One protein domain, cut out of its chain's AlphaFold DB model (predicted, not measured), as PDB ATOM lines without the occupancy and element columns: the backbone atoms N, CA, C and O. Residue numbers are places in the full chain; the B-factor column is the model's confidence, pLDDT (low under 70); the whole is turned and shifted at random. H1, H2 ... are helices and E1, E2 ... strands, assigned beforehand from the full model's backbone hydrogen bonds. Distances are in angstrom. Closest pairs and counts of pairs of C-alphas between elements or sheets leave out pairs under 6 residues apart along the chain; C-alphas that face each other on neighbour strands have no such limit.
ATOM      1  N   SER A   4     -18.735  28.481   0.655       89.56
ATOM      2  CA  SER A   4     -18.892  28.333  -0.801       89.56
ATOM      3  C   SER A   4     -17.803  29.046  -1.613       89.56
ATOM      4  O   SER A   4     -17.549  28.663  -2.748       89.56
ATOM      5  N   LYS A   5     -17.176  30.082  -1.041       87.88
ATOM      6  CA  LYS A   5     -16.064  30.838  -1.640       87.88
ATOM      7  C   LYS A   5     -14.707  30.477  -1.021       87.88
ATOM      8  O   LYS A   5     -13.718  31.144  -1.291       87.88
ATOM      9  N   LYS A   6     -14.655  29.431  -0.183       91.38
ATOM     10  CA  LYS A   6     -13.451  28.963   0.525       91.38
ATOM     11  C   LYS A   6     -12.744  30.064   1.331       91.38
ATOM     12  O   LYS A   6     -11.523  30.075   1.447       91.38
ATOM     13  N   ILE A   7     -13.517  30.983   1.908       92.12
ATOM     14  CA  ILE A   7     -12.991  32.074   2.734       92.12
ATOM     15  C   ILE A   7     -12.769  31.559   4.157       92.12
ATOM     16  O   ILE A   7     -13.719  31.155   4.827       92.12
ATOM     17  N   ALA A   8     -11.523  31.620   4.627       93.94
ATOM     18  CA  ALA A   8     -11.165  31.319   6.009       93.94
ATOM     19  C   ALA A   8     -11.310  32.565   6.897       93.94
ATOM     20  O   ALA A   8     -10.879  33.657   6.529       93.94
ATOM     21  N   LEU A   9     -11.899  32.397   8.084       94.50
ATOM     22  CA  LEU A   9     -11.997  33.466   9.075       94.50
ATOM     23  C   LEU A   9     -10.810  33.396  10.035       94.50
ATOM     24  O   LEU A   9     -10.611  32.389  10.711       94.50
ATOM     25  N   LEU A  10     -10.063  34.493  10.127       94.56
ATOM     26  CA  LEU A  10      -9.014  34.682  11.120       94.56
ATOM     27  C   LEU A  10      -9.466  35.735  12.134       94.56
ATOM     28  O   LEU A  10      -9.906  36.821  11.757       94.56
ATOM     29  N   LYS A  11      -9.340  35.420  13.423       94.50
ATOM     30  CA  LYS A  11      -9.612  36.348  14.521       94.50
ATOM     31  C   LYS A  11      -8.368  36.481  15.389       94.50
ATOM     32  O   LYS A  11      -7.800  35.477  15.804       94.50
ATOM     33  N   ALA A  12      -7.998  37.719  15.687       93.75
ATOM     34  CA  ALA A  12      -6.901  38.059  16.582       93.75
ATOM     35  C   ALA A  12      -7.444  38.897  17.750       93.75
ATOM     36  O   ALA A  12      -8.160  39.873  17.523       93.75
ATOM     37  N   ASP A  13      -7.137  38.501  18.986       92.56
ATOM     38  CA  ASP A  13      -7.524  39.227  20.201       92.56
ATOM     39  C   ASP A  13      -6.344  40.070  20.698       92.56
ATOM     40  O   ASP A  13      -5.299  39.540  21.069       92.56
ATOM     41  N   TRP A  14      -6.507  41.393  20.688       91.06
ATOM     42  CA  TRP A  14      -5.451  42.342  21.046       91.06
ATOM     43  C   TRP A  14      -5.511  42.812  22.511       91.06
ATOM     44  O   TRP A  14      -4.816  43.754  22.888       91.06
ATOM     45  N   THR A  15      -6.296  42.152  23.368       87.56
ATOM     46  CA  THR A  15      -6.421  42.520  24.792       87.56
ATOM     47  C   THR A  15      -5.073  42.489  25.526       87.56
ATOM     48  O   THR A  15      -4.774  43.385  26.311       87.56
ATOM     49  N   ASN A  16      -4.213  41.514  25.209       86.94
ATOM     50  CA  ASN A  16      -2.903  41.334  25.851       86.94
ATOM     51  C   ASN A  16      -1.729  41.979  25.092       86.94
ATOM     52  O   ASN A  16      -0.579  41.709  25.426       86.94
ATOM     53  N   ARG A  17      -1.990  42.817  24.072       84.62
ATOM     54  CA  ARG A  17      -0.954  43.464  23.236       84.62
ATOM     55  C   ARG A  17       0.121  42.497  22.723       84.62
ATOM     56  O   ARG A  17       1.316  42.770  22.814       84.62
ATOM     57  N   ASP A  18      -0.314  41.371  22.166       92.88
ATOM     58  CA  ASP A  18       0.588  40.403  21.540       92.88
ATOM     59  C   ASP A  18       1.508  41.105  20.502       92.88
ATOM     60  O   ASP A  18       1.006  41.863  19.655       92.88
ATOM     61  N   PRO A  19       2.842  40.903  20.547       93.50
ATOM     62  CA  PRO A  19       3.776  41.545  19.621       93.50
ATOM     63  C   PRO A  19       3.532  41.210  18.144       93.50
ATOM     64  O   PRO A  19       3.733  42.069  17.286       93.50
ATOM     65  N   ALA A  20       3.076  39.996  17.824       94.50
ATOM     66  CA  ALA A  20       2.770  39.598  16.452       94.50
ATOM     67  C   ALA A  20       1.523  40.322  15.928       94.50
ATOM     68  O   ALA A  20       1.520  40.800  14.792       94.50
ATOM     69  N   ILE A  21       0.496  40.477  16.770       94.69
ATOM     70  CA  ILE A  21      -0.700  41.264  16.430       94.69
ATOM     71  C   ILE A  21      -0.331  42.744  16.274       94.69
ATOM     72  O   ILE A  21      -0.770  43.388  15.326       94.69
ATOM     73  N   THR A  22       0.514  43.272  17.161       94.00
ATOM     74  CA  THR A  22       0.989  44.663  17.099       94.00
ATOM     75  C   THR A  22       1.740  44.929  15.795       94.00
ATOM     76  O   THR A  22       1.390  45.857  15.073       94.00
ATOM     77  N   LYS A  23       2.674  44.050  15.418       95.31
ATOM     78  CA  LYS A  23       3.391  44.139  14.141       95.31
ATOM     79  C   LYS A  23       2.449  44.072  12.934       95.31
ATOM     80  O   LYS A  23       2.641  44.798  11.960       95.31
ATOM     81  N   ALA A  24       1.425  43.217  12.983       94.62
ATOM     82  CA  ALA A  24       0.420  43.148  11.926       94.62
ATOM     83  C   ALA A  24      -0.366  44.465  11.822       94.62
ATOM     84  O   ALA A  24      -0.479  45.013  10.730       94.62
ATOM     85  N   LEU A  25      -0.845  45.024  12.938       95.56
ATOM     86  CA  LEU A  25      -1.537  46.319  12.965       95.56
ATOM     87  C   LEU A  25      -0.651  47.448  12.411       95.56
ATOM     88  O   LEU A  25      -1.098  48.211  11.552       95.56
ATOM     89  N   GLU A  26       0.614  47.510  12.828       95.38
ATOM     90  CA  GLU A  26       1.590  48.496  12.352       95.38
ATOM     91  C   GLU A  26       1.846  48.388  10.846       95.38
ATOM     92  O   GLU A  26       1.961  49.415  10.180       95.38
ATOM     93  N   SER A  27       1.853  47.175  10.276       94.88
ATOM     94  CA  SER A  27       1.992  46.989   8.822       94.88
ATOM     95  C   SER A  27       0.834  47.596   8.016       94.88
ATOM     96  O   SER A  27       1.002  47.920   6.843       94.88
ATOM     97  N   PHE A  28      -0.316  47.819   8.660       94.75
ATOM     98  CA  PHE A  28      -1.465  48.546   8.111       94.75
ATOM     99  C   PHE A  28      -1.530  50.011   8.580       94.75
ATOM    100  O   PHE A  28      -2.559  50.668   8.406       94.75
ATOM    101  N   GLY A  29      -0.470  50.528   9.212       94.38
ATOM    102  CA  GLY A  29      -0.427  51.883   9.767       94.38
ATOM    103  C   GLY A  29      -1.402  52.095  10.930       94.38
ATOM    104  O   GLY A  29      -1.896  53.205  11.132       94.38
ATOM    105  N   ARG A  30      -1.747  51.032  11.669       94.69
ATOM    106  CA  ARG A  30      -2.688  51.080  12.795       94.69
ATOM    107  C   ARG A  30      -1.962  50.928  14.123       94.69
ATOM    108  O   ARG A  30      -1.131  50.047  14.291       94.69
ATOM    109  N   SER A  31      -2.366  51.735  15.100       91.31
ATOM    110  CA  SER A  31      -1.890  51.636  16.488       91.31
ATOM    111  C   SER A  31      -2.794  50.776  17.378       91.31
ATOM    112  O   SER A  31      -2.559  50.703  18.581       91.31
ATOM    113  N   GLY A  32      -3.855  50.174  16.827       91.19
ATOM    114  CA  GLY A  32      -4.830  49.401  17.591       91.19
ATOM    115  C   GLY A  32      -6.008  48.878  16.768       91.19
ATOM    116  O   GLY A  32      -6.059  49.033  15.548       91.19
ATOM    117  N   VAL A  33      -6.955  48.256  17.469       93.81
ATOM    118  CA  VAL A  33      -8.203  47.679  16.934       93.81
ATOM    119  C   VAL A  33      -9.356  48.707  16.938       93.81
ATOM    120  O   VAL A  33      -9.286  49.671  17.701       93.81
ATOM    121  N   PRO A  34     -10.438  48.513  16.151       94.94
ATOM    122  CA  PRO A  34     -10.690  47.420  15.206       94.94
ATOM    123  C   PRO A  34      -9.952  47.584  13.870       94.94
ATOM    124  O   PRO A  34      -9.837  48.683  13.327       94.94
ATOM    125  N   LEU A  35      -9.505  46.455  13.315       95.69
ATOM    126  CA  LEU A  35      -9.015  46.337  11.946       95.69
ATOM    127  C   LEU A  35      -9.638  45.093  11.308       95.69
ATOM    128  O   LEU A  35      -9.555  43.998  11.862       95.69
ATOM    129  N   TYR A  36     -10.231  45.271  10.132       96.62
ATOM    130  CA  TYR A  36     -10.791  44.198   9.322       96.62
ATOM    131  C   TYR A  36     -10.089  44.189   7.968       96.62
ATOM    132  O   TYR A  36     -10.033  45.219   7.292       96.62
ATOM    133  N   VAL A  37      -9.557  43.033   7.580       95.12
ATOM    134  CA  VAL A  37      -8.796  42.860   6.340       95.12
ATOM    135  C   VAL A  37      -9.312  41.632   5.606       95.12
ATOM    136  O   VAL A  37      -9.496  40.576   6.209       95.12
ATOM    137  N   LEU A  38      -9.534  41.781   4.308       93.75
ATOM    138  CA  LEU A  38      -9.845  40.696   3.393       93.75
ATOM    139  C   LEU A  38      -8.621  40.443   2.512       93.75
ATOM    140  O   LEU A  38      -8.150  41.353   1.833       93.75
ATOM    141  N   TYR A  39      -8.121  39.210   2.538       91.56
ATOM    142  CA  TYR A  39      -7.031  38.749   1.681       91.56
ATOM    143  C   TYR A  39      -7.631  37.990   0.489       91.56
ATOM    144  O   TYR A  39      -8.046  36.841   0.654       91.56
ATOM    145  N   PRO A  40      -7.775  38.636  -0.678       88.75
ATOM    146  CA  PRO A  40      -8.197  37.968  -1.907       88.75
ATOM    147  C   PRO A  40      -7.129  36.983  -2.419       88.75
ATOM    148  O   PRO A  40      -5.960  37.114  -2.057       88.75
ATOM    149  N   PRO A  41      -7.501  36.009  -3.267       85.69
ATOM    150  CA  PRO A  41      -6.527  35.156  -3.940       85.69
ATOM    151  C   PRO A  41      -5.620  35.982  -4.872       85.69
ATOM    152  O   PRO A  41      -6.081  36.915  -5.531       85.69
ATOM    153  N   ASP A  42      -4.341  35.594  -4.945       71.88
ATOM    154  CA  ASP A  42      -3.222  36.325  -5.573       71.88
ATOM    155  C   ASP A  42      -3.372  36.644  -7.083       71.88
ATOM    156  O   ASP A  42      -2.474  37.233  -7.681       71.88
ATOM    157  N   SER A  43      -4.476  36.264  -7.741       62.06
ATOM    158  CA  SER A  43      -4.632  36.385  -9.199       62.06
ATOM    159  C   SER A  43      -5.138  37.743  -9.693       62.06
ATOM    160  O   SER A  43      -4.866  38.091 -10.837       62.06
ATOM    161  N   GLU A  44      -5.857  38.518  -8.873       59.97
ATOM    162  CA  GLU A  44      -6.427  39.816  -9.301       59.97
ATOM    163  C   GLU A  44      -6.100  40.989  -8.371       59.97
ATOM    164  O   GLU A  44      -6.202  42.150  -8.764       59.97
ATOM    165  N   PHE A  45      -5.669  40.711  -7.144       62.12
ATOM    166  CA  PHE A  45      -5.494  41.722  -6.114       62.12
ATOM    167  C   PHE A  45      -4.114  41.580  -5.485       62.12
ATOM    168  O   PHE A  45      -3.840  40.649  -4.738       62.12
ATOM    169  N   THR A  46      -3.234  42.535  -5.770       69.06
ATOM    170  CA  THR A  46      -1.863  42.544  -5.236       69.06
ATOM    171  C   THR A  46      -1.804  43.001  -3.773       69.06
ATOM    172  O   THR A  46      -0.746  42.944  -3.151       69.06
ATOM    173  N   GLN A  47      -2.912  43.508  -3.217       82.88
ATOM    174  CA  GLN A  47      -2.954  44.075  -1.870       82.88
ATOM    175  C   GLN A  47      -4.199  43.636  -1.086       82.88
ATOM    176  O   GLN A  47      -5.274  43.484  -1.674       82.88
ATOM    177  N   PRO A  48      -4.085  43.483   0.248       90.75
ATOM    178  CA  PRO A  48      -5.231  43.215   1.106       90.75
ATOM    179  C   PRO A  48      -6.236  44.370   1.081       90.75
ATOM    180  O   PRO A  48      -5.867  45.545   1.084       90.75
ATOM    181  N   ILE A  49      -7.524  44.041   1.121       91.75
ATOM    182  CA  ILE A  49      -8.610  45.021   1.150       91.75
ATOM    183  C   ILE A  49      -8.927  45.349   2.611       91.75
ATOM    184  O   ILE A  49      -9.353  44.481   3.375       91.75
ATOM    185  N   ILE A  50      -8.753  46.613   3.002       94.06
ATOM    186  CA  ILE A  50      -9.119  47.100   4.338       94.06
ATOM    187  C   ILE A  50     -10.608  47.455   4.347       94.06
ATOM    188  O   ILE A  50     -11.065  48.264   3.539       94.06
ATOM    189  N   LEU A  51     -11.366  46.874   5.278       95.69
ATOM    190  CA  LEU A  51     -12.791  47.162   5.439       95.69
ATOM    191  C   LEU A  51     -13.028  48.291   6.463       95.69
ATOM    192  O   LEU A  51     -12.170  48.554   7.314       95.69
ATOM    193  N   PRO A  52     -14.191  48.971   6.411       95.00
ATOM    194  CA  PRO A  52     -14.544  50.010   7.375       95.00
ATOM    195  C   PRO A  52     -14.552  49.507   8.823       95.00
ATOM    196  O   PRO A  52     -14.916  48.366   9.096       95.00
ATOM    197  N   GLN A  53     -14.206  50.389   9.766       93.31
ATOM    198  CA  GLN A  53     -14.234  50.074  11.202       93.31
ATOM    199  C   GLN A  53     -15.655  49.814  11.716       93.31
ATOM    200  O   GLN A  53     -15.858  48.940  12.554       93.31
ATOM    201  N   ILE A  54     -16.638  50.554  11.194       95.38
ATOM    202  CA  ILE A  54     -18.057  50.263  11.404       95.38
ATOM    203  C   ILE A  54     -18.486  49.313  10.296       95.38
ATOM    204  O   ILE A  54     -18.732  49.739   9.166       95.38
ATOM    205  N   LEU A  55     -18.501  48.025  10.626       94.25
ATOM    206  CA  LEU A  55     -18.727  46.949   9.675       94.25
ATOM    207  C   LEU A  55     -20.202  46.534   9.645       94.25
ATOM    208  O   LEU A  55     -20.780  46.216  10.684       94.25
ATOM    209  N   SER A  56     -20.792  46.483   8.450       95.94
ATOM    210  CA  SER A  56     -22.137  45.949   8.214       95.94
ATOM    211  C   SER A  56     -22.102  44.636   7.415       95.94
ATOM    212  O   SER A  56     -21.192  44.434   6.598       95.94
ATOM    213  N   PRO A  57     -23.098  43.744   7.584       95.00
ATOM    214  CA  PRO A  57     -23.200  42.525   6.783       95.00
ATOM    215  C   PRO A  57     -23.189  42.796   5.272       95.00
ATOM    216  O   PRO A  57     -22.548  42.066   4.518       95.00
ATOM    217  N   GLU A  58     -23.834  43.872   4.816       95.31
ATOM    218  CA  GLU A  58     -23.899  44.248   3.401       95.31
ATOM    219  C   GLU A  58     -22.527  44.658   2.856       95.31
ATOM    220  O   GLU A  58     -22.197  44.350   1.711       95.31
ATOM    221  N   GLN A  59     -21.705  45.349   3.654       94.38
ATOM    222  CA  GLN A  59     -20.338  45.701   3.259       94.38
ATOM    223  C   GLN A  59     -19.480  44.452   3.075       94.38
ATOM    224  O   GLN A  59     -18.785  44.336   2.067       94.38
ATOM    225  N   VAL A  60     -19.584  43.498   4.002       94.50
ATOM    226  CA  VAL A  60     -18.877  42.216   3.915       94.50
ATOM    227  C   VAL A  60     -19.332  41.432   2.687       94.50
ATOM    228  O   VAL A  60     -18.498  40.990   1.902       94.50
ATOM    229  N   GLN A  61     -20.644  41.306   2.467       94.06
ATOM    230  CA  GLN A  61     -21.192  40.609   1.301       94.06
ATOM    231  C   GLN A  61     -20.729  41.231  -0.017       94.06
ATOM    232  O   GLN A  61     -20.360  40.502  -0.934       94.06
ATOM    233  N   ARG A  62     -20.718  42.568  -0.112       92.69
ATOM    234  CA  ARG A  62     -20.205  43.275  -1.293       92.69
ATOM    235  C   ARG A  62     -18.725  42.994  -1.523       92.69
ATOM    236  O   ARG A  62     -18.357  42.713  -2.657       92.69
ATOM    237  N   ALA A  63     -17.910  43.027  -0.469       91.50
ATOM    238  CA  ALA A  63     -16.470  42.801  -0.568       91.50
ATOM    239  C   ALA A  63     -16.126  41.392  -1.079       91.50
ATOM    240  O   ALA A  63     -15.187  41.235  -1.850       91.50
ATOM    241  N   ILE A  64     -16.910  40.377  -0.700       91.88
ATOM    242  CA  ILE A  64     -16.652  38.984  -1.100       91.88
ATOM    243  C   ILE A  64     -17.416  38.543  -2.352       91.88
ATOM    244  O   ILE A  64     -17.264  37.406  -2.790       91.88
ATOM    245  N   LYS A  65     -18.294  39.384  -2.913       89.25
ATOM    246  CA  LYS A  65     -19.211  38.986  -3.995       89.25
ATOM    247  C   LYS A  65     -18.465  38.451  -5.220       89.25
ATOM    248  O   LYS A  65     -18.894  37.440  -5.780       89.25
TER     249      LYS A  65
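Overview. This is residues 4 to 65 of the 67 residues of an uncharacterized protein of Moorea sp. SIO4G3 (UniProt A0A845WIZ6). With little regular structure, the domain is mostly loops, with a small two-strand hairpin, E1 and E2, in the middle and helices H1 and H2 toward opposite ends. Residues 4 to 18, with no named element, run along its length. The 62 printed residues hold H1, E1, E2 and H2 in that order, mixed in class, with only 23 residues in named elements. It is only just loose, close to compact, with radius of gyration 12.7 A and spans 33 by 25 by 20 A.

Along the chain. E1 is residues 36 to 38, and E2 is 49 to 51. H1, residues 19 to 27, 12.2 A long, begins at C-alpha (3.776, 41.545, 19.621). H2, residues 57 to 64, 10.8 A long, ends at C-alpha (-16.652, 38.984, -1.100).

Arrangement. E1 and E2 form an antiparallel hairpin at 147 degrees; N 38 and O 49 are 2.9 A apart, within hydrogen-bond range. The closest C-alphas of E2 and H2, Leu 51 and Val 60, are 8.0 A apart. H1 is apart from E2 and H2. In H1 and H2 every O i to N i+4 pair is within hydrogen-bond range.

Size, cuts and confidence. The farthest C-alphas, Asn 16 and Ser 43, are 35.4 A apart. The printed part has no cut and no long link. Residues 43 to 46 have pLDDT under 70.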